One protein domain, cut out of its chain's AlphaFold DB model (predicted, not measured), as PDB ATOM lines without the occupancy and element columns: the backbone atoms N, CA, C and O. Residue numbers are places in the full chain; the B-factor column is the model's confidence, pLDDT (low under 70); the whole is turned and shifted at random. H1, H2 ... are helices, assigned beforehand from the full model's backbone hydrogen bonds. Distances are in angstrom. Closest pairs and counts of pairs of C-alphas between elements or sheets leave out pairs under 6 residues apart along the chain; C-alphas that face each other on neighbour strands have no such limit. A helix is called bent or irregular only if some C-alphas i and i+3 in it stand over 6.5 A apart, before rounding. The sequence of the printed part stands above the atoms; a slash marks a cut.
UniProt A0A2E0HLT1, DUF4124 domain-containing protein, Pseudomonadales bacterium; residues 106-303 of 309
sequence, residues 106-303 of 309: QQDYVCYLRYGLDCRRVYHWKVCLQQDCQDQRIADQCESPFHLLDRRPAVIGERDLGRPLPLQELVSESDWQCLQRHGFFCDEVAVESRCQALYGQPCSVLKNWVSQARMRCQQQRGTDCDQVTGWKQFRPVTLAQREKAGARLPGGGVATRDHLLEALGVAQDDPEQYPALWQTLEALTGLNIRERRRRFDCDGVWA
ATOM      1  N   GLN A 106     399.054 451.427 366.862       91.62
ATOM      2  CA  GLN A 106     399.393 451.024 365.500       91.62
ATOM      3  C   GLN A 106     399.089 452.126 364.478       91.62
ATOM      4  O   GLN A 106     399.875 452.331 363.552       91.62
ATOM      5  N   GLN A 107     397.970 452.837 364.631       90.94
ATOM      6  CA  GLN A 107     397.630 453.972 363.773       90.94
ATOM      7  C   GLN A 107     398.632 455.109 363.983       90.94
ATOM      8  O   GLN A 107     399.217 455.595 363.013       90.94
ATOM      9  N   ASP A 108     398.927 455.454 365.237       91.44
ATOM     10  CA  ASP A 108     399.927 456.473 365.554       91.44
ATOM     11  C   ASP A 108     401.315 456.098 365.044       91.44
ATOM     12  O   ASP A 108     402.015 456.945 364.487       91.44
ATOM     13  N   TYR A 109     401.705 454.825 365.143       93.81
ATOM     14  CA  TYR A 109     402.934 454.331 364.532       93.81
ATOM     15  C   TYR A 109     402.977 454.639 363.029       93.81
ATOM     16  O   TYR A 109     403.963 455.204 362.552       93.81
ATOM     17  N   VAL A 110     401.901 454.359 362.286       95.56
ATOM     18  CA  VAL A 110     401.808 454.673 360.850       95.56
ATOM     19  C   VAL A 110     401.875 456.180 360.584       95.56
ATOM     20  O   VAL A 110     402.602 456.610 359.682       95.56
ATOM     21  N   CYS A 111     401.195 457.007 361.380       94.31
ATOM     22  CA  CYS A 111     401.287 458.463 361.264       94.31
ATOM     23  C   CYS A 111     402.702 458.978 361.561       94.31
ATOM     24  O   CYS A 111     403.209 459.836 360.830       94.31
ATOM     25  N   TYR A 112     403.412 458.398 362.531       94.19
ATOM     26  CA  TYR A 112     404.817 458.721 362.764       94.19
ATOM     27  C   TYR A 112     405.701 458.327 361.580       94.19
ATOM     28  O   TYR A 112     406.581 459.105 361.205       94.19
ATOM     29  N   LEU A 113     405.463 457.172 360.953       95.69
ATOM     30  CA  LEU A 113     406.202 456.782 359.752       95.69
ATOM     31  C   LEU A 113     405.944 457.747 358.589       95.69
ATOM     32  O   LEU A 113     406.890 458.164 357.923       95.69
ATOM     33  N   ARG A 114     404.681 458.116 358.344       95.06
ATOM     34  CA  ARG A 114     404.296 458.943 357.191       95.06
ATOM     35  C   ARG A 114     404.603 460.422 357.383       95.06
ATOM     36  O   ARG A 114     405.124 461.064 356.467       95.06
ATOM     37  N   TYR A 115     404.293 460.969 358.553       93.69
ATOM     38  CA  TYR A 115     404.298 462.405 358.841       93.69
ATOM     39  C   TYR A 115     405.319 462.807 359.909       93.69
ATOM     40  O   TYR A 115     405.686 463.974 359.989       93.69
ATOM     41  N   GLY A 116     405.815 461.877 360.728       92.56
ATOM     42  CA  GLY A 116     406.645 462.206 361.897       92.56
ATOM     43  C   GLY A 116     405.861 462.851 363.051       92.56
ATOM     44  O   GLY A 116     406.462 463.317 364.025       92.56
ATOM     45  N   LEU A 117     404.531 462.852 362.952       91.19
ATOM     46  CA  LEU A 117     403.571 463.380 363.919       91.19
ATOM     47  C   LEU A 117     402.589 462.266 364.300       91.19
ATOM     48  O   LEU A 117     402.388 461.345 363.512       91.19
ATOM     49  N   ASP A 118     401.982 462.370 365.479       89.12
ATOM     50  CA  ASP A 118     400.842 461.531 365.857       89.12
ATOM     51  C   ASP A 118     399.629 461.789 364.945       89.12
ATOM     52  O   ASP A 118     399.511 462.852 364.317       89.12
ATOM     53  N   CYS A 119     398.729 460.807 364.848       89.50
ATOM     54  CA  CYS A 119     397.551 460.916 363.996       89.50
ATOM     55  C   CYS A 119     396.629 462.040 364.457       89.50
ATOM     56  O   CYS A 119     396.111 462.766 363.611       89.50
ATOM     57  N   ARG A 120     396.488 462.258 365.774       85.69
ATOM     58  CA  ARG A 120     395.684 463.358 366.333       85.69
ATOM     59  C   ARG A 120     396.134 464.705 365.786       85.69
ATOM     60  O   ARG A 120     395.290 465.503 365.380       85.69
ATOM     61  N   ARG A 121     397.442 464.954 365.672       85.75
ATOM     62  CA  ARG A 121     397.947 466.194 365.069       85.75
ATOM     63  C   ARG A 121     397.591 466.318 363.593       85.75
ATOM     64  O   ARG A 121     397.134 467.366 363.153       85.75
ATOM     65  N   VAL A 122     397.780 465.267 362.806       89.62
ATOM     66  CA  VAL A 122     397.473 465.309 361.364       89.62
ATOM     67  C   VAL A 122     395.967 465.311 361.099       89.62
ATOM     68  O   VAL A 122     395.517 465.768 360.055       89.62
ATOM     69  N   TYR A 123     395.165 464.835 362.040       87.94
ATOM     70  CA  TYR A 123     393.719 464.834 361.920       87.94
ATOM     71  C   TYR A 123     393.116 466.174 362.363       87.94
ATOM     72  O   TYR A 123     392.282 466.731 361.656       87.94
ATOM     73  N   HIS A 124     393.569 466.757 363.477       85.31
ATOM     74  CA  HIS A 124     392.966 467.969 364.049       85.31
ATOM     75  C   HIS A 124     393.563 469.294 363.552       85.31
ATOM     76  O   HIS A 124     392.994 470.340 363.856       85.31
ATOM     77  N   TRP A 125     394.669 469.297 362.795       87.75
ATOM     78  CA  TRP A 125     395.402 470.535 362.471       87.75
ATOM     79  C   TRP A 125     394.545 471.659 361.884       87.75
ATOM     80  O   TRP A 125     394.699 472.800 362.307       87.75
ATOM     81  N   LYS A 126     393.638 471.352 360.947       88.25
ATOM     82  CA  LYS A 126     392.778 472.348 360.287       88.25
ATOM     83  C   LYS A 126     391.939 473.112 361.312       88.25
ATOM     84  O   LYS A 126     391.900 474.339 361.298       88.25
ATOM     85  N   VAL A 127     391.306 472.379 362.227       83.88
ATOM     86  CA  VAL A 127     390.423 472.956 363.245       83.88
ATOM     87  C   VAL A 127     391.222 473.586 364.380       83.88
ATOM     88  O   VAL A 127     390.884 474.689 364.791       83.88
ATOM     89  N   CYS A 128     392.295 472.950 364.859       82.62
ATOM     90  CA  CYS A 128     393.110 473.528 365.930       82.62
ATOM     91  C   CYS A 128     393.790 474.827 365.506       82.62
ATOM     92  O   CYS A 128     393.793 475.786 366.268       82.62
ATOM     93  N   LEU A 129     394.265 474.906 364.261       80.94
ATOM     94  CA  LEU A 129     394.786 476.150 363.707       80.94
ATOM     95  C   LEU A 129     393.715 477.249 363.674       80.94
ATOM     96  O   LEU A 129     393.994 478.392 364.030       80.94
ATOM     97  N   GLN A 130     392.493 476.913 363.256       82.44
ATOM     98  CA  GLN A 130     391.392 477.870 363.208       82.44
ATOM     99  C   GLN A 130     390.946 478.317 364.611       82.44
ATOM    100  O   GLN A 130     390.726 479.508 364.819       82.44
ATOM    101  N   GLN A 131     390.830 477.393 365.570       81.31
ATOM    102  CA  GLN A 131     390.444 477.687 366.956       81.31
ATOM    103  C   GLN A 131     391.498 478.547 367.654       81.31
ATOM    104  O   GLN A 131     391.149 479.573 368.232       81.31
ATOM    105  N   ASP A 132     392.782 478.206 367.515       78.19
ATOM    106  CA  ASP A 132     393.882 479.023 368.034       78.19
ATOM    107  C   ASP A 132     393.869 480.427 367.414       78.19
ATOM    108  O   ASP A 132     394.056 481.424 368.110       78.19
ATOM    109  N   CYS A 133     393.613 480.520 366.108       76.44
ATOM    110  CA  CYS A 133     393.523 481.789 365.392       76.44
ATOM    111  C   CYS A 133     392.381 482.677 365.933       76.44
ATOM    112  O   CYS A 133     392.583 483.870 366.180       76.44
ATOM    113  N   GLN A 134     391.206 482.089 366.192       77.12
ATOM    114  CA  GLN A 134     390.059 482.781 366.791       77.12
ATOM    115  C   GLN A 134     390.336 483.216 368.240       77.12
ATOM    116  O   GLN A 134     390.016 484.346 368.614       77.12
ATOM    117  N   ASP A 135     390.979 482.358 369.035       77.44
ATOM    118  CA  ASP A 135     391.291 482.622 370.444       77.44
ATOM    119  C   ASP A 135     392.399 483.696 370.610       77.44
ATOM    120  O   ASP A 135     392.380 484.468 371.574       77.44
ATOM    121  N   GLN A 136     393.344 483.813 369.663       69.00
ATOM    122  CA  GLN A 136     394.521 484.701 369.750       69.00
ATOM    123  C   GLN A 136     394.342 486.118 369.160       69.00
ATOM    124  O   GLN A 136     395.316 486.865 369.069       69.00
ATOM    125  N   ARG A 137     393.119 486.540 368.805       60.34
ATOM    126  CA  ARG A 137     392.816 487.876 368.226       60.34
ATOM    127  C   ARG A 137     393.498 488.197 366.882       60.34
ATOM    128  O   ARG A 137     393.531 489.359 366.495       60.34
ATOM    129  N   ILE A 138     393.967 487.190 366.148       65.50
ATOM    130  CA  ILE A 138     394.348 487.297 364.723       65.50
ATOM    131  C   ILE A 138     393.174 486.878 363.821       65.50
ATOM    132  O   ILE A 138     393.343 486.194 362.812       65.50
ATOM    133  N   ALA A 139     391.959 487.242 364.251       63.41
ATOM    134  CA  ALA A 139     390.688 486.774 363.702       63.41
ATOM    135  C   ALA A 139     390.510 487.109 362.212       63.41
ATOM    136  O   ALA A 139     389.892 486.344 361.477       63.41
ATOM    137  N   ASP A 140     391.089 488.228 361.778       69.44
ATOM    138  CA  ASP A 140     391.093 488.720 360.401       69.44
ATOM    139  C   ASP A 140     391.736 487.731 359.419       69.44
ATOM    140  O   ASP A 140     391.293 487.611 358.281       69.44
ATOM    141  N   GLN A 141     392.725 486.956 359.871       75.44
ATOM    142  CA  GLN A 141     393.424 485.974 359.037       75.44
ATOM    143  C   GLN A 141     392.764 484.589 359.060       75.44
ATOM    144  O   GLN A 141     393.112 483.736 358.246       75.44
ATOM    145  N   CYS A 142     391.809 484.336 359.964       77.88
ATOM    146  CA  CYS A 142     391.201 483.008 360.117       77.88
ATOM    147  C   CYS A 142     390.161 482.685 359.037       77.88
ATOM    148  O   CYS A 142     389.804 481.520 358.864       77.88
ATOM    149  N   GLU A 143     389.648 483.701 358.341       82.06
ATOM    150  CA  GLU A 143     388.695 483.526 357.240       82.06
ATOM    151  C   GLU A 143     389.392 483.312 355.889       82.06
ATOM    152  O   GLU A 143     388.767 482.820 354.946       82.06
ATOM    153  N   SER A 144     390.690 483.621 355.802       89.19
ATOM    154  CA  SER A 144     391.493 483.409 354.602       89.19
ATOM    155  C   SER A 144     391.948 481.942 354.501       89.19
ATOM    156  O   SER A 144     392.768 481.481 355.305       89.19
ATOM    157  N   PRO A 145     391.481 481.172 353.494       90.94
ATOM    158  CA  PRO A 145     391.987 479.825 353.248       90.94
ATOM    159  C   PRO A 145     393.463 479.829 352.838       90.94
ATOM    160  O   PRO A 145     394.143 478.828 353.056       90.94
ATOM    161  N   PHE A 146     393.976 480.938 352.294       92.12
ATOM    162  CA  PHE A 146     395.399 481.103 352.005       92.12
ATOM    163  C   PHE A 146     396.221 481.024 353.291       92.12
ATOM    164  O   PHE A 146     397.112 480.183 353.389       92.12
ATOM    165  N   HIS A 147     395.880 481.812 354.315       88.25
ATOM    166  CA  HIS A 147     396.599 481.784 355.592       88.25
ATOM    167  C   HIS A 147     396.479 480.435 356.311       88.25
ATOM    168  O   HIS A 147     397.443 479.967 356.923       88.25
ATOM    169  N   LEU A 148     395.326 479.770 356.210       88.56
ATOM    170  CA  LEU A 148     395.140 478.430 356.770       88.56
ATOM    171  C   LEU A 148     396.008 477.380 356.056       88.56
ATOM    172  O   LEU A 148     396.648 476.555 356.711       88.56
ATOM    173  N   LEU A 149     396.066 477.426 354.722       91.00
ATOM    174  CA  LEU A 149     396.918 476.547 353.922       91.00
ATOM    175  C   LEU A 149     398.400 476.837 354.140       91.00
ATOM    176  O   LEU A 149     399.187 475.896 354.232       91.00
ATOM    177  N   ASP A 150     398.801 478.099 354.238       89.50
ATOM    178  CA  ASP A 150     400.194 478.478 354.458       89.50
ATOM    179  C   ASP A 150     400.704 477.972 355.819       89.50
ATOM    180  O   ASP A 150     401.769 477.363 355.917       89.50
ATOM    181  N   ARG A 151     399.883 478.065 356.867       87.25
ATOM    182  CA  ARG A 151     400.240 477.601 358.219       87.25
ATOM    183  C   ARG A 151     400.116 476.093 358.438       87.25
ATOM    184  O   ARG A 151     400.377 475.612 359.545       87.25
ATOM    185  N   ARG A 152     399.728 475.325 357.416       90.56
ATOM    186  CA  ARG A 152     399.625 473.865 357.528       90.56
ATOM    187  C   ARG A 152     400.974 473.231 357.910       90.56
ATOM    188  O   ARG A 152     402.034 473.749 357.538       90.56
ATOM    189  N   PRO A 153     400.970 472.057 358.565       89.94
ATOM    190  CA  PRO A 153     402.195 471.312 358.818       89.94
ATOM    191  C   PRO A 153     402.991 471.059 357.535       89.94
ATOM    192  O   PRO A 153     402.449 470.548 356.562       89.94
ATOM    193  N   ALA A 154     404.301 471.328 357.545       90.88
ATOM    194  CA  ALA A 154     405.150 471.154 356.359       90.88
ATOM    195  C   ALA A 154     405.172 469.711 355.811       90.88
ATOM    196  O   ALA A 154     405.525 469.479 354.659       90.88
ATOM    197  N   VAL A 155     404.807 468.738 356.652       91.44
ATOM    198  CA  VAL A 155     404.688 467.313 356.305       91.44
ATOM    199  C   VAL A 155     403.477 467.005 355.417       91.44
ATOM    200  O   VAL A 155     403.470 465.937 354.803       91.44
ATOM    201  N   ILE A 156     402.493 467.913 355.385       93.06
ATOM    202  CA  ILE A 156     401.276 467.859 354.574       93.06
ATOM    203  C   ILE A 156     401.498 468.748 353.349       93.06
ATOM    204  O   ILE A 156     401.627 469.973 353.453       93.06
ATOM    205  N   GLY A 157     401.563 468.134 352.174       92.00
ATOM    206  CA  GLY A 157     401.822 468.846 350.925       92.00
ATOM    207  C   GLY A 157     401.014 468.302 349.760       92.00
ATOM    208  O   GLY A 157     400.047 467.573 349.942       92.00
ATOM    209  N   GLU A 158     401.454 468.633 348.549       91.81
ATOM    210  CA  GLU A 158     400.809 468.215 347.298       91.81
ATOM    211  C   GLU A 158     400.587 466.696 347.214       91.81
ATOM    212  O   GLU A 158     399.527 466.243 346.798       91.81
ATOM    213  N   ARG A 159     401.543 465.893 347.704       91.62
ATOM    214  CA  ARG A 159     401.439 464.420 347.725       91.62
ATOM    215  C   ARG A 159     400.248 463.888 348.534       91.62
ATOM    216  O   ARG A 159     399.878 462.731 348.366       91.62
ATOM    217  N   ASP A 160     399.718 464.697 349.449       92.75
ATOM    218  CA  ASP A 160     398.647 464.331 350.376       92.75
ATOM    219  C   ASP A 160     397.270 464.823 349.891       92.75
ATOM    220  O   ASP A 160     396.258 464.530 350.525       92.75
ATOM    221  N   LEU A 161     397.206 465.546 348.763       91.81
ATOM    222  CA  LEU A 161     395.946 465.993 348.171       91.81
ATOM    223  C   LEU A 161     395.088 464.807 347.731       91.81
ATOM    224  O   LEU A 161     395.538 463.932 346.989       91.81
ATOM    225  N   GLY A 162     393.840 464.787 348.198       89.19
ATOM    226  CA  GLY A 162     392.887 463.715 347.922       89.19
ATOM    227  C   GLY A 162     393.294 462.368 348.519       89.19
ATOM    228  O   GLY A 162     392.679 461.350 348.195       89.19
ATOM    229  N   ARG A 163     394.340 462.329 349.360       90.62
ATOM    230  CA  ARG A 163     394.779 461.101 350.014       90.62
ATOM    231  C   ARG A 163     394.071 460.923 351.347       90.62
ATOM    232  O   ARG A 163     393.953 461.877 352.118       90.62
ATOM    233  N   PRO A 164     393.679 459.680 351.654       89.75
ATOM    234  CA  PRO A 164     393.159 459.360 352.958       89.75
ATOM    235  C   PRO A 164     394.164 459.603 354.084       89.75
ATOM    236  O   PRO A 164     395.370 459.404 353.900       89.75
ATOM    237  N   LEU A 165     393.664 459.915 355.285       90.62
ATOM    238  CA  LEU A 165     394.452 459.712 356.504       90.62
ATOM    239  C   LEU A 165     394.850 458.222 356.558       90.62
ATOM    240  O   LEU A 165     393.997 457.373 356.291       90.62
ATOM    241  N   PRO A 166     396.119 457.874 356.849       92.25
ATOM    242  CA  PRO A 166     396.611 456.509 356.717       92.25
ATOM    243  C   PRO A 166     396.128 455.644 357.889       92.25
ATOM    244  O   PRO A 166     396.901 455.308 358.780       92.25
ATOM    245  N   LEU A 167     394.840 455.304 357.887       90.50
ATOM    246  CA  LEU A 167     394.195 454.401 358.835       90.50
ATOM    247  C   LEU A 167     393.739 453.143 358.112       90.50
ATOM    248  O   LEU A 167     393.304 453.216 356.965       90.50
ATOM    249  N   GLN A 168     393.786 452.009 358.808       88.81
ATOM    250  CA  GLN A 168     393.453 450.699 358.250       88.81
ATOM    251  C   GLN A 168     392.073 450.656 357.578       88.81
ATOM    252  O   GLN A 168     391.922 450.025 356.540       88.81
ATOM    253  N   GLU A 169     391.087 451.355 358.141       86.94
ATOM    254  CA  GLU A 169     389.706 451.392 357.641       86.94
ATOM    255  C   GLU A 169     389.532 452.302 356.410       86.94
ATOM    256  O   GLU A 169     388.597 452.132 355.629       86.94
ATOM    257  N   LEU A 170     390.458 453.245 356.201       86.69
ATOM    258  CA  LEU A 170     390.391 454.268 355.151       86.69
ATOM    259  C   LEU A 170     391.178 453.908 353.888       86.69
ATOM    260  O   LEU A 170     391.023 454.561 352.851       86.69
ATOM    261  N   VAL A 171     392.048 452.902 353.959       90.69
ATOM    262  CA  VAL A 171     392.982 452.548 352.882       90.69
ATOM    263  C   VAL A 171     392.795 451.102 352.430       90.69
ATOM    264  O   VAL A 171     392.152 450.297 353.095       90.69
ATOM    265  N   SER A 172     393.338 450.760 351.259       93.19
ATOM    266  CA  SER A 172     393.348 449.367 350.805       93.19
ATOM    267  C   SER A 172     394.239 448.504 351.707       93.19
ATOM    268  O   SER A 172     395.208 449.000 352.279       93.19
ATOM    269  N   GLU A 173     393.971 447.199 351.794       93.94
ATOM    270  CA  GLU A 173     394.812 446.281 352.576       93.94
ATOM    271  C   GLU A 173     396.279 446.311 352.114       93.94
ATOM    272  O   GLU A 173     397.195 446.347 352.936       93.94
ATOM    273  N   SER A 174     396.512 446.382 350.800       94.62
ATOM    274  CA  SER A 174     397.856 446.530 350.239       94.62
ATOM    275  C   SER A 174     398.531 447.824 350.693       94.62
ATOM    276  O   SER A 174     399.680 447.796 351.133       94.62
ATOM    277  N   ASP A 175     397.819 448.954 350.640       95.19
ATOM    278  CA  ASP A 175     398.377 450.239 351.064       95.19
ATOM    279  C   ASP A 175     398.653 450.262 352.561       95.19
ATOM    280  O   ASP A 175     399.683 450.788 352.976       95.19
ATOM    281  N   TRP A 176     397.786 449.646 353.367       95.31
ATOM    282  CA  TRP A 176     398.002 449.505 354.801       95.31
ATOM    283  C   TRP A 176     399.302 448.757 355.106       95.31
ATOM    284  O   TRP A 176     400.098 449.217 355.925       95.31
ATOM    285  N   GLN A 177     399.578 447.655 354.402       95.50
ATOM    286  CA  GLN A 177     400.829 446.906 354.561       95.50
ATOM    287  C   GLN A 177     402.061 447.754 354.194       95.50
ATOM    288  O   GLN A 177     403.063 447.745 354.916       95.50
ATOM    289  N   CYS A 178     401.992 448.523 353.103       96.25
ATOM    290  CA  CYS A 178     403.058 449.449 352.700       96.25
ATOM    291  C   CYS A 178     403.271 450.564 353.743       96.25
ATOM    292  O   CYS A 178     404.394 450.811 354.196       96.25
ATOM    293  N   LEU A 179     402.184 451.186 354.199       96.38
ATOM    294  CA  LEU A 179     402.193 452.237 355.213       96.38
ATOM    295  C   LEU A 179     402.754 451.735 356.547       96.38
ATOM    296  O   LEU A 179     403.611 452.396 357.129       96.38
ATOM    297  N   GLN A 180     402.361 450.547 357.002       95.56
ATOM    298  CA  GLN A 180     402.880 449.948 358.233       95.56
ATOM    299  C   GLN A 180     404.371 449.611 358.134       95.56
ATOM    300  O   GLN A 180     405.107 449.710 359.117       95.56
ATOM    301  N   ARG A 181     404.845 449.215 356.952       94.19
ATOM    302  CA  ARG A 181     406.242 448.824 356.766       94.19
ATOM    303  C   ARG A 181     407.181 450.020 356.650       94.19
ATOM    304  O   ARG A 181     408.276 449.985 357.207       94.19
ATOM    305  N   HIS A 182     406.788 451.039 355.891       94.25
ATOM    306  CA  HIS A 182     407.679 452.143 355.531       94.25
ATOM    307  C   HIS A 182     407.008 453.522 355.495       94.25
ATOM    308  O   HIS A 182     407.674 454.493 355.163       94.25
ATOM    309  N   GLY A 183     405.729 453.663 355.842       94.75
ATOM    310  CA  GLY A 183     405.056 454.970 355.917       94.75
ATOM    311  C   GLY A 183     404.717 455.610 354.570       94.75
ATOM    312  O   GLY A 183     404.360 456.787 354.533       94.75
ATOM    313  N   PHE A 184     404.810 454.855 353.475       95.94
ATOM    314  CA  PHE A 184     404.479 455.324 352.124       95.94
ATOM    315  C   PHE A 184     403.373 454.456 351.537       95.94
ATOM    316  O   PHE A 184     403.334 453.256 351.815       95.94
ATOM    317  N   PHE A 185     402.515 455.043 350.707       95.62
ATOM    318  CA  PHE A 185     401.579 454.258 349.900       95.62
ATOM    319  C   PHE A 185     402.355 453.395 348.903       95.62
ATOM    320  O   PHE A 185     403.475 453.741 348.507       95.62
ATOM    321  N   CYS A 186     401.782 452.267 348.478       94.44
ATOM    322  CA  CYS A 186     402.511 451.360 347.595       94.44
ATOM    323  C   CYS A 186     402.876 452.037 346.262       94.44
ATOM    324  O   CYS A 186     403.966 451.820 345.733       94.44
ATOM    325  N   ASP A 187     402.005 452.913 345.754       94.00
ATOM    326  CA  ASP A 187     402.211 453.646 344.504       94.00
ATOM    327  C   ASP A 187     403.247 454.785 344.612       94.00
ATOM    328  O   ASP A 187     403.832 455.197 343.607       94.00
ATOM    329  N   GLU A 188     403.520 455.291 345.818       92.56
ATOM    330  CA  GLU A 188     404.543 456.322 346.053       92.56
ATOM    331  C   GLU A 188     405.961 455.763 345.873       92.56
ATOM    332  O   GLU A 188     406.852 456.478 345.416       92.56
ATOM    333  N   VAL A 189     406.160 454.482 346.198       94.62
ATOM    334  CA  VAL A 189     407.465 453.795 346.156       94.62
ATOM    335  C   VAL A 189     407.554 452.721 345.066       94.62
ATOM    336  O   VAL A 189     408.482 451.905 345.054       94.62
ATOM    337  N   ALA A 190     406.583 452.684 344.154       94.00
ATOM    338  CA  ALA A 190     406.570 451.754 343.027       94.00
ATOM    339  C   ALA A 190     407.500 452.199 341.887       94.00
ATOM    340  O   ALA A 190     408.079 451.353 341.211       94.00
ATOM    341  N   VAL A 191     407.651 453.513 341.685       96.00
ATOM    342  CA  VAL A 191     408.312 454.087 340.504       96.00
ATOM    343  C   VAL A 191     409.562 454.870 340.898       96.00
ATOM    344  O   VAL A 191     409.480 455.869 341.611       96.00
ATOM    345  N   GLU A 192     410.715 454.464 340.363       96.88
ATOM    346  CA  GLU A 192     412.026 455.035 340.708       96.88
ATOM    347  C   GLU A 192     412.122 456.541 340.429       96.88
ATOM    348  O   GLU A 192     412.595 457.309 341.269       96.88
ATOM    349  N   SER A 193     411.598 456.987 339.284       95.88
ATOM    350  CA  SER A 193     411.598 458.406 338.913       95.88
ATOM    351  C   SER A 193     410.815 459.269 339.903       95.88
ATOM    352  O   SER A 193     411.235 460.385 340.196       95.88
ATOM    353  N   ARG A 194     409.723 458.746 340.479       94.69
ATOM    354  CA  ARG A 194     408.928 459.446 341.497       94.69
ATOM    355  C   ARG A 194     409.698 459.572 342.813       94.69
ATOM    356  O   ARG A 194     409.713 460.655 343.394       94.69
ATOM    357  N   CYS A 195     410.371 458.512 343.264       95.75
ATOM    358  CA  CYS A 195     411.205 458.553 344.471       95.75
ATOM    359  C   CYS A 195     412.339 459.576 344.335       95.75
ATOM    360  O   CYS A 195     412.516 460.433 345.208       95.75
ATOM    361  N   GLN A 196     413.043 459.548 343.200       95.69
ATOM    362  CA  GLN A 196     414.121 460.491 342.923       95.69
ATOM    363  C   GLN A 196     413.601 461.931 342.819       95.69
ATOM    364  O   GLN A 196     414.211 462.830 343.390       95.69
ATOM    365  N   ALA A 197     412.467 462.157 342.151       93.25
ATOM    366  CA  ALA A 197     411.892 463.492 341.996       93.25
ATOM    367  C   ALA A 197     411.394 464.088 343.323       93.25
ATOM    368  O   ALA A 197     411.641 465.257 343.594       93.25
ATOM    369  N   LEU A 198     410.715 463.302 344.165       92.75
ATOM    370  CA  LEU A 198     410.103 463.818 345.397       92.75
ATOM    371  C   LEU A 198     411.076 463.868 346.581       92.75
ATOM    372  O   LEU A 198     410.992 464.779 347.407       92.75
ATOM    373  N   TYR A 199     411.982 462.893 346.691       94.06
ATOM    374  CA  TYR A 199     412.866 462.733 347.853       94.06
ATOM    375  C   TYR A 199     414.348 462.946 347.528       94.06
ATOM    376  O   TYR A 199     415.145 463.136 348.449       94.06
ATOM    377  N   GLY A 200     414.743 462.925 346.251       95.12
ATOM    378  CA  GLY A 200     416.154 462.917 345.854       95.12
ATOM    379  C   GLY A 200     416.879 461.624 346.237       95.12
ATOM    380  O   GLY A 200     418.091 461.645 346.439       95.12
ATOM    381  N   GLN A 201     416.139 460.527 346.420       95.62
ATOM    382  CA  GLN A 201     416.653 459.240 346.886       95.62
ATOM    383  C   GLN A 201     416.030 458.091 346.092       95.62
ATOM    384  O   GLN A 201     414.871 458.202 345.680       95.62
ATOM    385  N   PRO A 202     416.746 456.963 345.947       96.88
ATOM    386  CA  PRO A 202     416.201 455.806 345.261       96.88
ATOM    387  C   PRO A 202     415.089 455.133 346.073       96.88
ATOM    388  O   PRO A 202     415.112 455.146 347.312       96.88
ATOM    389  N   CYS A 203     414.137 454.472 345.404       97.06
ATOM    390  CA  CYS A 203     413.009 453.840 346.102       97.06
ATOM    391  C   CYS A 203     413.467 452.743 347.075       97.06
ATOM    392  O   CYS A 203     412.808 452.487 348.083       97.06
ATOM    393  N   SER A 204     414.602 452.091 346.810       96.31
ATOM    394  CA  SER A 204     415.184 451.085 347.706       96.31
ATOM    395  C   SER A 204     415.594 451.668 349.062       96.31
ATOM    396  O   SER A 204     415.431 451.002 350.085       96.31
ATOM    397  N   VAL A 205     416.066 452.917 349.103       95.88
ATOM    398  CA  VAL A 205     416.368 453.623 350.356       95.88
ATOM    399  C   VAL A 205     415.068 453.968 351.077       95.88
ATOM    400  O   VAL A 205     414.945 453.688 352.268       95.88
ATOM    401  N   LEU A 206     414.060 454.460 350.350       96.31
ATOM    402  CA  LEU A 206     412.742 454.761 350.918       96.31
ATOM    403  C   LEU A 206     412.003 453.518 351.424       96.31
ATOM    404  O   LEU A 206     411.246 453.617 352.370       96.31
ATOM    405  N   LYS A 207     412.200 452.327 350.861       96.00
ATOM    406  CA  LYS A 207     411.567 451.102 351.391       96.00
ATOM    407  C   LYS A 207     412.253 450.577 352.653       96.00
ATOM    408  O   LYS A 207     411.624 449.888 353.451       96.00
ATOM    409  N   ASN A 208     413.531 450.904 352.838       96.00
ATOM    410  CA  ASN A 208     414.373 450.370 353.909       96.00
ATOM    411  C   ASN A 208     414.725 451.403 354.990       96.00
ATOM    412  O   ASN A 208     415.527 451.116 355.877       96.00
ATOM    413  N   TRP A 209     414.153 452.609 354.948       95.88
ATOM    414  CA  TRP A 209     414.567 453.684 355.851       95.88
ATOM    415  C   TRP A 209     414.321 453.360 357.326       95.88
ATOM    416  O   TRP A 209     415.121 453.762 358.160       95.88
ATOM    417  N   VAL A 210     413.263 452.611 357.659       95.25
ATOM    418  CA  VAL A 210     412.920 452.267 359.050       95.25
ATOM    419  C   VAL A 210     414.029 451.446 359.704       95.25
ATOM    420  O   VAL A 210     414.474 451.768 360.806       95.25
ATOM    421  N   SER A 211     414.531 450.411 359.022       93.81
ATOM    422  CA  SER A 211     415.630 449.598 359.552       93.81
ATOM    423  C   SER A 211     416.919 450.414 359.656       93.81
ATOM    424  O   SER A 211     417.615 450.340 360.668       93.81
ATOM    425  N   GLN A 212     417.202 451.267 358.667       94.44
ATOM    426  CA  GLN A 212     418.359 452.165 358.700       94.44
ATOM    427  C   GLN A 212     418.273 453.198 359.832       94.44
ATOM    428  O   GLN A 212     419.275 453.460 360.494       94.44
ATOM    429  N   ALA A 213     417.093 453.761 360.087       94.31
ATOM    430  CA  ALA A 213     416.849 454.730 361.149       94.31
ATOM    431  C   ALA A 213     417.068 454.110 362.534       94.31
ATOM    432  O   ALA A 213     417.758 454.702 363.366       94.31
ATOM    433  N   ARG A 214     416.566 452.888 362.755       93.25
ATOM    434  CA  ARG A 214     416.801 452.128 363.993       93.25
ATOM    435  C   ARG A 214     418.283 451.840 364.214       93.25
ATOM    436  O   ARG A 214     418.801 452.133 365.290       93.25
ATOM    437  N   MET A 215     418.985 451.356 363.185       93.31
ATOM    438  CA  MET A 215     420.433 451.123 363.265       93.31
ATOM    439  C   MET A 215     421.198 452.408 363.606       93.31
ATOM    440  O   MET A 215     422.073 452.392 364.467       93.31
ATOM    441  N   ARG A 216     420.851 453.539 362.975       93.69
ATOM    442  CA  ARG A 216     421.475 454.841 363.266       93.69
ATOM    443  C   ARG A 216     421.214 455.300 364.698       93.69
ATOM    444  O   ARG A 216     422.137 455.780 365.346       93.69
ATOM    445  N   CYS A 217     419.995 455.120 365.203       94.25
ATOM    446  CA  CYS A 217     419.665 455.425 366.595       94.25
ATOM    447  C   CYS A 217     420.535 454.615 367.569       94.25
ATOM    448  O   CYS A 217     421.148 455.186 368.473       94.25
ATOM    449  N   GLN A 218     420.658 453.304 367.341       92.06
ATOM    450  CA  GLN A 218     421.474 452.415 368.175       92.06
ATOM    451  C   GLN A 218     422.959 452.802 368.135       92.06
ATOM    452  O   GLN A 218     423.617 452.867 369.171       92.06
ATOM    453  N   GLN A 219     423.482 453.133 366.950       92.94
ATOM    454  CA  GLN A 219     424.861 453.604 366.782       92.94
ATOM    455  C   GLN A 219     425.133 454.917 367.530       92.94
ATOM    456  O   GLN A 219     426.235 455.118 368.036       92.94
ATOM    457  N   GLN A 220     424.132 455.792 367.639       91.69
ATOM    458  CA  GLN A 220     424.223 457.059 368.371       91.69
ATOM    459  C   GLN A 220     423.960 456.923 369.881       91.69
ATOM    460  O   GLN A 220     423.920 457.936 370.573       91.69
ATOM    461  N   ARG A 221     423.818 455.695 370.409       82.56
ATOM    462  CA  ARG A 221     423.484 455.415 371.820       82.56
ATOM    463  C   ARG A 221     422.188 456.101 372.279       82.56
ATOM    464  O   ARG A 221     422.103 456.565 373.414       82.56
ATOM    465  N   GLY A 222     421.192 456.178 371.393       81.94
ATOM    466  CA  GLY A 222     419.851 456.633 371.760       81.94
ATOM    467  C   GLY A 222     419.202 455.696 372.785       81.94
ATOM    468  O   GLY A 222     419.445 454.492 372.767       81.94
ATOM    469  N   THR A 223     418.384 456.250 373.680       78.75
ATOM    470  CA  THR A 223     417.725 455.504 374.767       78.75
ATOM    471  C   THR A 223     416.486 454.737 374.309       78.75
ATOM    472  O   THR A 223     416.218 453.667 374.838       78.75
ATOM    473  N   ASP A 224     415.782 455.230 373.284       87.94
ATOM    474  CA  ASP A 224     414.443 454.748 372.903       87.94
ATOM    475  C   ASP A 224     414.385 454.251 371.451       87.94
ATOM    476  O   ASP A 224     413.452 454.537 370.702       87.94
ATOM    477  N   CYS A 225     415.410 453.517 371.009       89.25
ATOM    478  CA  CYS A 225     415.519 453.081 369.612       89.25
ATOM    479  C   CYS A 225     414.508 451.998 369.199       89.25
ATOM    480  O   CYS A 225     414.320 451.767 368.002       89.25
ATOM    481  N   ASP A 226     413.838 451.366 370.163       87.81
ATOM    482  CA  ASP A 226     412.754 450.413 369.904       87.81
ATOM    483  C   ASP A 226     411.436 451.123 369.567       87.81
ATOM    484  O   ASP A 226     410.590 450.573 368.861       87.81
ATOM    485  N   GLN A 227     411.288 452.383 369.990       89.69
ATOM    486  CA  GLN A 227     410.109 453.199 369.730       89.69
ATOM    487  C   GLN A 227     410.340 454.153 368.559       89.69
ATOM    488  O   GLN A 227     411.409 454.738 368.400       89.69
ATOM    489  N   VAL A 228     409.305 454.365 367.741       89.81
ATOM    490  CA  VAL A 228     409.376 455.271 366.579       89.81
ATOM    491  C   VAL A 228     409.758 456.703 366.956       89.81
ATOM    492  O   VAL A 228     410.440 457.395 366.200       89.81
ATOM    493  N   THR A 229     409.393 457.137 368.158       88.25
ATOM    494  CA  THR A 229     409.733 458.445 368.721       88.25
ATOM    495  C   THR A 229     411.240 458.690 368.805       88.25
ATOM    496  O   THR A 229     411.653 459.829 368.593       88.25
ATOM    497  N   GLY A 230     412.052 457.649 369.032       88.94
ATOM    498  CA  GLY A 230     413.509 457.751 369.162       88.94
ATOM    499  C   GLY A 230     414.272 457.869 367.839       88.94
ATOM    500  O   GLY A 230     415.437 458.274 367.840       88.94
ATOM    501  N   TRP A 231     413.648 457.536 366.703       92.19
ATOM    502  CA  TRP A 231     414.313 457.534 365.390       92.19
ATOM    503  C   TRP A 231     413.533 458.217 364.260       92.19
ATOM    504  O   TRP A 231     414.039 458.308 363.137       92.19
ATOM    505  N   LYS A 232     412.343 458.770 364.527       89.81
ATOM    506  CA  LYS A 232     411.552 459.519 363.533       89.81
ATOM    507  C   LYS A 232     412.282 460.727 362.935       89.81
ATOM    508  O   LYS A 232     411.949 461.138 361.827       89.81
ATOM    509  N   GLN A 233     413.302 461.275 363.606       89.00
ATOM    510  CA  GLN A 233     414.148 462.345 363.057       89.00
ATOM    511  C   GLN A 233     414.934 461.922 361.806       89.00
ATOM    512  O   GLN A 233     415.355 462.780 361.034       89.00
ATOM    513  N   PHE A 234     415.118 460.617 361.580       92.50
ATOM    514  CA  PHE A 234     415.784 460.083 360.389       92.50
ATOM    515  C   PHE A 234     414.819 459.782 359.234       92.50
ATOM    516  O   PHE A 234     415.256 459.256 358.208       92.50
ATOM    517  N   ARG A 235     413.521 460.080 359.389       94.06
ATOM    518  CA  ARG A 235     412.506 459.853 358.354       94.06
ATOM    519  C   ARG A 235     412.890 460.570 357.054       94.06
ATOM    520  O   ARG A 235     413.244 461.749 357.108       94.06
ATOM    521  N   PRO A 236     412.771 459.914 355.884       94.75
ATOM    522  CA  PRO A 236     412.921 460.581 354.602       94.75
ATOM    523  C   PRO A 236     411.943 461.749 354.468       94.75
ATOM    524  O   PRO A 236     410.745 461.629 354.725       94.75
ATOM    525  N   VAL A 237     412.474 462.894 354.055       92.62
ATOM    526  CA  VAL A 237     411.737 464.152 353.939       92.62
ATOM    527  C   VAL A 237     411.689 464.532 352.465       92.62
ATOM    528  O   VAL A 237     412.727 464.495 351.799       92.62
ATOM    529  N   THR A 238     410.516 464.892 351.942       92.88
ATOM    530  CA  THR A 238     410.419 465.363 350.553       92.88
ATOM    531  C   THR A 238     411.173 466.682 350.377       92.88
ATOM    532  O   THR A 238     411.393 467.424 351.340       92.88
ATOM    533  N   LEU A 239     411.576 466.986 349.142       91.25
ATOM    534  CA  LEU A 239     412.138 468.292 348.782       91.25
ATOM    535  C   LEU A 239     411.158 469.416 349.150       91.25
ATOM    536  O   LEU A 239     411.521 470.303 349.918       91.25
ATOM    537  N   ALA A 240     409.892 469.283 348.744       91.88
ATOM    538  CA  ALA A 240     408.837 470.242 349.067       91.88
ATOM    539  C   ALA A 240     408.656 470.462 350.580       91.88
ATOM    540  O   ALA A 240     408.531 471.598 351.031       91.88
ATOM    541  N   GLN A 241     408.699 469.397 351.392       92.62
ATOM    542  CA  GLN A 241     408.607 469.541 352.845       92.62
ATOM    543  C   GLN A 241     409.822 470.281 353.420       92.62
ATOM    544  O   GLN A 241     409.656 471.106 354.318       92.62
ATOM    545  N   ARG A 242     411.042 469.971 352.959       90.38
ATOM    546  CA  ARG A 242     412.260 470.655 353.430       90.38
ATOM    547  C   ARG A 242     412.217 472.142 353.109       90.38
ATOM    548  O   ARG A 242     412.556 472.954 353.960       90.38
ATOM    549  N   GLU A 243     411.774 472.480 351.907       90.94
ATOM    550  CA  GLU A 243     411.680 473.863 351.453       90.94
ATOM    551  C   GLU A 243     410.577 474.641 352.177       90.94
ATOM    552  O   GLU A 243     410.807 475.783 352.572       90.94
ATOM    553  N   LYS A 244     409.432 474.014 352.474       90.94
ATOM    554  CA  LYS A 244     408.384 474.639 353.293       90.94
ATOM    555  C   LYS A 244     408.798 474.809 354.755       90.94
ATOM    556  O   LYS A 244     408.500 475.835 355.357       90.94
ATOM    557  N   ALA A 245     409.483 473.822 355.337       87.81
ATOM    558  CA  ALA A 245     410.019 473.926 356.700       87.81
ATOM    559  C   ALA A 245     411.085 475.031 356.822       87.81
ATOM    560  O   ALA A 245     411.302 475.565 357.909       87.81
ATOM    561  N   GLY A 246     411.708 475.373 355.695       85.88
ATOM    562  CA  GLY A 246     412.597 476.503 355.541       85.88
ATOM    563  C   GLY A 246     414.057 476.193 355.853       85.88
ATOM    564  O   GLY A 246     414.394 475.355 356.693       85.88
ATOM    565  N   ALA A 247     414.946 476.906 355.165       76.00
ATOM    566  CA  ALA A 247     416.382 476.866 355.406       76.00
ATOM    567  C   ALA A 247     416.836 478.151 356.105       76.00
ATOM    568  O   ALA A 247     416.485 479.254 355.685       76.00
ATOM    569  N   ARG A 248     417.649 478.017 357.162       75.88
ATOM    570  CA  ARG A 248     418.291 479.177 357.792       75.88
ATOM    571  C   ARG A 248     419.306 479.780 356.829       75.88
ATOM    572  O   ARG A 248     420.204 479.077 356.367       75.88
ATOM    573  N   LEU A 249     419.172 481.071 356.556       77.31
ATOM    574  CA  LEU A 249     420.086 481.786 355.675       77.31
ATOM    575  C   LEU A 249     421.367 482.203 356.426       77.31
ATOM    576  O   LEU A 249     421.299 482.511 357.619       77.31
ATOM    577  N   PRO A 250     422.528 482.280 355.743       66.25
ATOM    578  CA  PRO A 250     423.795 482.706 356.350       66.25
ATOM    579  C   PRO A 250     423.767 484.114 356.972       66.25
ATOM    580  O   PRO A 250     424.563 484.402 357.857       66.25
ATOM    581  N   GLY A 251     422.849 484.980 356.527       74.25
ATOM    582  CA  GLY A 251     422.645 486.337 357.050       74.25
ATOM    583  C   GLY A 251     421.563 486.458 358.130       74.25
ATOM    584  O   GLY A 251     421.205 487.573 358.495       74.25
ATOM    585  N   GLY A 252     421.028 485.338 358.627       73.56
ATOM    586  CA  GLY A 252     419.825 485.325 359.458       73.56
ATOM    587  C   GLY A 252     418.539 485.294 358.625       73.56
ATOM    588  O   GLY A 252     418.538 485.602 357.436       73.56
ATOM    589  N   GLY A 253     417.442 484.867 359.251       74.06
ATOM    590  CA  GLY A 253     416.165 484.608 358.576       74.06
ATOM    591  C   GLY A 253     416.020 483.171 358.066       74.06
ATOM    592  O   GLY A 253     416.964 482.373 358.084       74.06
ATOM    593  N   VAL A 254     414.801 482.831 357.648       78.44
ATOM    594  CA  VAL A 254     414.436 481.521 357.098       78.44
ATOM    595  C   VAL A 254     413.842 481.746 355.714       78.44
ATOM    596  O   VAL A 254     412.864 482.473 355.584       78.44
ATOM    597  N   ALA A 255     414.435 481.144 354.683       76.50
ATOM    598  CA  ALA A 255     413.826 481.107 353.356       76.50
ATOM    599  C   ALA A 255     412.896 479.898 353.280       76.50
ATOM    600  O   ALA A 255     413.359 478.764 353.428       76.50
ATOM    601  N   THR A 256     411.608 480.151 353.065       86.25
ATOM    602  CA  THR A 256     410.587 479.127 352.849       86.25
ATOM    603  C   THR A 256     410.104 479.174 351.405       86.25
ATOM    604  O   THR A 256     410.036 480.238 350.790       86.25
ATOM    605  N   ARG A 257     409.783 478.005 350.852       89.81
ATOM    606  CA  ARG A 257     409.141 477.879 349.543       89.81
ATOM    607  C   ARG A 257     408.025 476.851 349.627       89.81
ATOM    608  O   ARG A 257     408.250 475.725 350.075       89.81
ATOM    609  N   ASP A 258     406.820 477.244 349.230       92.06
ATOM    610  CA  ASP A 258     405.634 476.401 349.329       92.06
ATOM    611  C   ASP A 258     405.184 475.897 347.955       92.06
ATOM    612  O   ASP A 258     404.395 476.533 347.261       92.06
ATOM    613  N   HIS A 259     405.641 474.695 347.600       92.75
ATOM    614  CA  HIS A 259     405.283 474.036 346.339       92.75
ATOM    615  C   HIS A 259     403.780 473.823 346.154       92.75
ATOM    616  O   HIS A 259     403.323 473.808 345.018       92.75
ATOM    617  N   LEU A 260     402.997 473.671 347.233       93.50
ATOM    618  CA  LEU A 260     401.547 473.508 347.095       93.50
ATOM    619  C   LEU A 260     400.910 474.813 346.621       93.50
ATOM    620  O   LEU A 260     400.134 474.802 345.675       93.50
ATOM    621  N   LEU A 261     401.236 475.930 347.274       93.50
ATOM    622  CA  LEU A 261     400.693 477.237 346.896       93.50
ATOM    623  C   LEU A 261     401.199 477.665 345.511       93.50
ATOM    624  O   LEU A 261     400.420 478.165 344.705       93.50
ATOM    625  N   GLU A 262     402.456 477.361 345.184       93.19
ATOM    626  CA  GLU A 262     403.005 477.582 343.842       93.19
ATOM    627  C   GLU A 262     402.296 476.763 342.763       93.19
ATOM    628  O   GLU A 262     401.969 477.305 341.708       93.19
ATOM    629  N   ALA A 263     402.018 475.480 343.018       92.06
ATOM    630  CA  ALA A 263     401.279 474.628 342.085       92.06
ATOM    631  C   ALA A 263     399.843 475.125 341.856       92.06
ATOM    632  O   ALA A 263     399.287 474.933 340.776       92.06
ATOM    633  N   LEU A 264     399.259 475.799 342.851       92.56
ATOM    634  CA  LEU A 264     397.952 476.453 342.752       92.56
ATOM    635  C   LEU A 264     398.024 477.845 342.102       92.56
ATOM    636  O   LEU A 264     396.986 478.464 341.885       92.56
ATOM    637  N   GLY A 265     399.223 478.346 341.784       92.62
ATOM    638  CA  GLY A 265     399.422 479.679 341.213       92.62
ATOM    639  C   GLY A 265     399.157 480.818 342.202       92.62
ATOM    640  O   GLY A 265     398.842 481.930 341.781       92.62
ATOM    641  N   VAL A 266     399.269 480.552 343.507       91.31
ATOM    642  CA  VAL A 266     398.916 481.493 344.574       91.31
ATOM    643  C   VAL A 266     400.175 482.022 345.248       91.31
ATOM    644  O   VAL A 266     400.874 481.295 345.950       91.31
ATOM    645  N   ALA A 267     400.463 483.306 345.034       88.12
ATOM    646  CA  ALA A 267     401.621 483.985 345.624       88.12
ATOM    647  C   ALA A 267     401.263 484.875 346.827       88.12
ATOM    648  O   ALA A 267     402.140 485.217 347.617       88.12
ATOM    649  N   GLN A 268     399.997 485.270 346.955       91.50
ATOM    650  CA  GLN A 268     399.508 486.183 347.986       91.50
ATOM    651  C   GLN A 268     398.045 485.881 348.319       91.50
ATOM    652  O   GLN A 268     397.377 485.166 347.573       91.50
ATOM    653  N   ASP A 269     397.561 486.447 349.422       91.44
ATOM    654  CA  ASP A 269     396.165 486.329 349.831       91.44
ATOM    655  C   ASP A 269     395.248 487.074 348.846       91.44
ATOM    656  O   ASP A 269     395.325 488.298 348.722       91.44
ATOM    657  N   ASP A 270     394.417 486.326 348.117       92.69
ATOM    658  CA  ASP A 270     393.504 486.849 347.099       92.69
ATOM    659  C   ASP A 270     392.099 486.228 347.250       92.69
ATOM    660  O   ASP A 270     391.925 485.026 347.001       92.69
ATOM    661  N   PRO A 271     391.077 487.029 347.619       93.31
ATOM    662  CA  PRO A 271     389.693 486.575 347.740       93.31
ATOM    663  C   PRO A 271     389.121 485.910 346.483       93.31
ATOM    664  O   PRO A 271     388.265 485.030 346.609       93.31
ATOM    665  N   GLU A 272     389.581 486.274 345.280       93.88
ATOM    666  CA  GLU A 272     389.108 485.658 344.030       93.88
ATOM    667  C   GLU A 272     389.482 484.170 343.947       93.88
ATOM    668  O   GLU A 272     388.772 483.366 343.338       93.88
ATOM    669  N   GLN A 273     390.563 483.775 344.623       93.94
ATOM    670  CA  GLN A 273     391.086 482.410 344.626       93.94
ATOM    671  C   GLN A 273     390.511 481.554 345.765       93.94
ATOM    672  O   GLN A 273     390.672 480.328 345.769       93.94
ATOM    673  N   TYR A 274     389.791 482.158 346.717       93.69
ATOM    674  CA  TYR A 274     389.265 481.463 347.895       93.69
ATOM    675  C   TYR A 274     388.439 480.216 347.567       93.69
ATOM    676  O   TYR A 274     388.649 479.206 348.241       93.69
ATOM    677  N   PRO A 275     387.536 480.204 346.564       92.88
ATOM    678  CA  PRO A 275     386.771 479.001 346.246       92.88
ATOM    679  C   PRO A 275     387.660 477.781 345.953       92.88
ATOM    680  O   PRO A 275     387.395 476.697 346.474       92.88
ATOM    681  N   ALA A 276     388.743 477.960 345.188       92.69
ATOM    682  CA  ALA A 276     389.684 476.890 344.853       92.69
ATOM    683  C   ALA A 276     390.572 476.497 346.047       92.69
ATOM    684  O   ALA A 276     390.832 475.313 346.283       92.69
ATOM    685  N   LEU A 277     390.998 477.477 346.847       94.38
ATOM    686  CA  LEU A 277     391.792 477.226 348.051       94.38
ATOM    687  C   LEU A 277     390.999 476.456 349.112       94.38
ATOM    688  O   LEU A 277     391.532 475.545 349.738       94.38
ATOM    689  N   TRP A 278     389.709 476.751 349.272       91.88
ATOM    690  CA  TRP A 278     388.837 475.990 350.163       91.88
ATOM    691  C   TRP A 278     388.677 474.537 349.716       91.88
ATOM    692  O   TRP A 278     388.806 473.645 350.548       91.88
ATOM    693  N   GLN A 279     388.487 474.287 348.416       91.50
ATOM    694  CA  GLN A 279     388.448 472.919 347.881       91.50
ATOM    695  C   GLN A 279     389.765 472.178 348.133       91.50
ATOM    696  O   GLN A 279     389.765 471.011 348.515       91.50
ATOM    697  N   THR A 280     390.897 472.866 347.973       93.56
ATOM    698  CA  THR A 280     392.220 472.302 348.266       93.56
ATOM    699  C   THR A 280     392.354 471.952 349.749       93.56
ATOM    700  O   THR A 280     392.792 470.857 350.095       93.56
ATOM    701  N   LEU A 281     391.957 472.862 350.640       92.12
ATOM    702  CA  LEU A 281     392.000 472.657 352.086       92.12
ATOM    703  C   LEU A 281     391.100 471.492 352.531       92.12
ATOM    704  O   LEU A 281     391.480 470.715 353.409       92.12
ATOM    705  N   GLU A 282     389.933 471.346 351.906       89.69
ATOM    706  CA  GLU A 282     389.015 470.221 352.112       89.69
ATOM    707  C   GLU A 282     389.599 468.900 351.582       89.69
ATOM    708  O   GLU A 282     389.462 467.869 352.239       89.69
ATOM    709  N   ALA A 283     390.311 468.929 350.450       91.31
ATOM    710  CA  ALA A 283     390.955 467.757 349.857       91.31
ATOM    711  C   ALA A 283     392.194 467.267 350.629       91.31
ATOM    712  O   ALA A 283     392.631 466.132 350.428       91.31
ATOM    713  N   LEU A 284     392.788 468.101 351.486       92.44
ATOM    714  CA  LEU A 284     393.872 467.688 352.376       92.44
ATOM    715  C   LEU A 284     393.335 466.897 353.571       92.44
ATOM    716  O   LEU A 284     392.293 467.220 354.146       92.44
ATOM    717  N   THR A 285     394.115 465.908 354.006       89.44
ATOM    718  CA  THR A 285     393.788 465.081 355.172       89.44
ATOM    719  C   THR A 285     393.532 465.908 356.442       89.44
ATOM    720  O   THR A 285     394.196 466.915 356.705       89.44
ATOM    721  N   GLY A 286     392.583 465.444 357.255       85.19
ATOM    722  CA  GLY A 286     392.191 466.036 358.536       85.19
ATOM    723  C   GLY A 286     390.754 466.554 358.556       85.19
ATOM    724  O   GLY A 286     390.044 466.497 357.554       85.19
ATOM    725  N   LEU A 287     390.337 467.094 359.698       81.19
ATOM    726  CA  LEU A 287     388.981 467.572 359.955       81.19
ATOM    727  C   LEU A 287     388.617 468.819 359.152       81.19
ATOM    728  O   LEU A 287     389.352 469.803 359.145       81.19
ATOM    729  N   ASN A 288     387.449 468.813 358.516       79.50
ATOM    730  CA  ASN A 288     386.963 469.985 357.800       79.50
ATOM    731  C   ASN A 288     386.458 471.064 358.762       79.50
ATOM    732  O   ASN A 288     385.651 470.818 359.655       79.50
ATOM    733  N   ILE A 289     386.928 472.286 358.519       74.81
ATOM    734  CA  ILE A 289     386.626 473.499 359.287       74.81
ATOM    735  C   ILE A 289     385.144 473.890 359.198       74.81
ATOM    736  O   ILE A 289     384.538 474.312 360.179       74.81
ATOM    737  N   ARG A 290     384.545 473.755 358.013       62.91
ATOM    738  CA  ARG A 290     383.219 474.316 357.712       62.91
ATOM    739  C   ARG A 290     382.057 473.560 358.351       62.91
ATOM    740  O   ARG A 290     380.992 474.135 358.545       62.91
ATOM    741  N   GLU A 291     382.250 472.290 358.688       56.69
ATOM    742  CA  GLU A 291     381.149 471.410 359.086       56.69
ATOM    743  C   GLU A 291     380.919 471.355 360.607       56.69
ATOM    744  O   GLU A 291     379.977 470.695 361.045       56.69
ATOM    745  N   ARG A 292     381.733 472.018 361.455       60.91
ATOM    746  CA  ARG A 292     381.717 471.728 362.906       60.91
ATOM    747  C   ARG A 292     381.784 472.960 363.812       60.91
ATOM    748  O   ARG A 292     382.706 473.757 363.756       60.91
ATOM    749  N   ARG A 293     380.808 473.058 364.729       54.94
ATOM    750  CA  ARG A 293     380.713 474.087 365.792       54.94
ATOM    751  C   ARG A 293     381.274 473.636 367.152       54.94
ATOM    752  O   ARG A 293     381.084 474.333 368.146       54.94
ATOM    753  N   ARG A 294     381.887 472.451 367.243       69.00
ATOM    754  CA  ARG A 294     382.395 471.908 368.516       69.00
ATOM    755  C   ARG A 294     383.807 472.426 368.798       69.00
ATOM    756  O   ARG A 294     384.639 472.470 367.895       69.00
ATOM    757  N   ARG A 295     384.075 472.793 370.055       71.75
ATOM    758  CA  ARG A 295     385.429 473.099 370.531       71.75
ATOM    759  C   ARG A 295     386.189 471.783 370.686       71.75
ATOM    760  O   ARG A 295     385.661 470.868 371.314       71.75
ATOM    761  N   PHE A 296     387.371 471.683 370.090       74.94
ATOM    762  CA  PHE A 296     388.212 470.498 370.212       74.94
ATOM    763  C   PHE A 296     389.285 470.764 371.257       74.94
ATOM    764  O   PHE A 296     389.645 471.911 371.519       74.94
ATOM    765  N   ASP A 297     389.782 469.695 371.866       73.62
ATOM    766  CA  ASP A 297     390.946 469.808 372.724       73.62
ATOM    767  C   ASP A 297     392.197 469.971 371.850       73.62
ATOM    768  O   ASP A 297     392.710 469.013 371.254       73.62
ATOM    769  N   CYS A 298     392.644 471.217 371.749       75.38
ATOM    770  CA  CYS A 298     393.886 471.630 371.119       75.38
ATOM    771  C   CYS A 298     394.921 471.925 372.210       75.38
ATOM    772  O   CYS A 298     395.401 473.047 372.343       75.38
ATOM    773  N   ASP A 299     395.226 470.911 373.027       66.31
ATOM    774  CA  ASP A 299     396.299 470.914 374.024       66.31
ATOM    775  C   ASP A 299     397.547 471.706 373.574       66.31
ATOM    776  O   ASP A 299     397.933 471.713 372.398       66.31
ATOM    777  N   GLY A 300     398.270 472.293 374.539       54.03
ATOM    778  CA  GLY A 300     399.385 473.241 374.340       54.03
ATOM    779  C   GLY A 300     400.597 472.761 373.516       54.03
ATOM    780  O   GLY A 300     401.567 473.501 373.345       54.03
ATOM    781  N   VAL A 301     400.566 471.545 372.974       53.78
ATOM    782  CA  VAL A 301     401.511 471.079 371.955       53.78
ATOM    783  C   VAL A 301     401.320 471.829 370.627       53.78
ATOM    784  O   VAL A 301     402.309 472.084 369.935       53.78
ATOM    785  N   TRP A 302     400.090 472.259 370.324       55.00
ATOM    786  CA  TRP A 302     399.769 473.142 369.193       55.00
ATOM    787  C   TRP A 302     400.199 474.590 369.419       55.00
ATOM    788  O   TRP A 302     400.681 475.228 368.491       55.00
ATOM    789  N   ALA A 303     400.206 475.070 370.665       45.56
ATOM    790  CA  ALA A 303     400.699 476.412 370.999       45.56
ATOM    791  C   ALA A 303     402.198 476.624 370.670       45.56
ATOM    792  O   ALA A 303     402.673 477.758 370.583       45.56
TER     793      ALA A 303
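This is residues 106 to 303 of the 309 residues of the protein "DUF4124 domain-containing protein" of Pseudomonadales bacterium (UniProt A0A2E0HLT1). What shape does the backbone make? Eight helices, H2, H1, H4, H6, H5, H7, H8 and H3, follow one another round a ring, mostly crossed where they touch, and the long link of residues 151 to 172 enters its middle. The ring is closed only weakly at H8, and H9 packs on H3 at one end. How much is named, and how large is it? The printed part has 198 residues with nine named helices, H1 to H9 in order, and no named strand; the class is all helix, though under half of the residues, 93, are in named elements. It is compact, with a radius of gyration of the C-alphas of 17.7 A, and spans 48 by 40 by 33 A.

What do the longest helices touch? H2, residues 119 to 135, touches H1, residues 106 to 115, with residues 119 to 122 alone, closest at the C-alphas of Cys 111 and Cys 119, 5.2 A. With residues 126 to 130 alone H2 only just touches H3, residues 145 to 150, with 3 pairs of C-alphas within 8 A, the closest those of Leu 129 and Leu 148, 7.3 A. H6, residues 203 to 219, touches H4, residues 173 to 182, at a steep tilt of 42 degrees, with residues 206 to 210 alone, closest at the C-alphas of His 182 and Lys 207, 5.8 A. What else touches? H1 touches H4 at a steep tilt of 66 degrees, and H9, residues 271 to 283, touches H3 at 64 degrees, also steep; the closest C-alphas are those of Val 110 and Gln 180, 5.5 A, and of Pro 145 and Leu 277, 5.8 A. H5, residues 192 to 199, touches residues 203 to 206 of H6, closest at the C-alphas of Cys 195 and Cys 203, 5.3 A. H7, residues 239 to 245, only just touches H5, with 3 pairs of C-alphas within 8 A, the closest those of Tyr 199 and Leu 239, 5.7 A. What of the last helix and the backbones? H8, residues 259 to 263, is close to but not clearly touching H7 and H3, with the C-alphas of Ala 240 and His 259 5.9 A apart and those of Asp 150 and Leu 261 7.7 A apart. Every O i to N i+4 pair is within hydrogen-bond range in H1, H3, H4, H5, H7 and H8; H2 and H6 each have 11 of 13, H9 7 of 9.

Where do the helices begin and end? H1 begins at C-alpha 106, (399.393, 451.024, 365.500), and H9 ends at C-alpha 283, (390.955, 467.757, 349.857). How long and how even are the longer ones? From first to last C-alpha H6 measures 23.8 A, H2 23.5 A and H9 19.0 A. These three are irregular: C-alphas 207 and 210, 123 and 126, and 272 and 275 are 7.9, 7.7 and 7.4 A apart.

How far does it reach? The two C-alphas farthest apart, of Arg 221 and Glu 272, are 53.6 A apart, and the printed part has no cut. Which links are long? Those from H3 to H4, H6 to H7 and H7 to H8. Where is confidence low? The model's pLDDT is under 70 at residues 136 to 140, 250, 290 to 294 and 299 to 303.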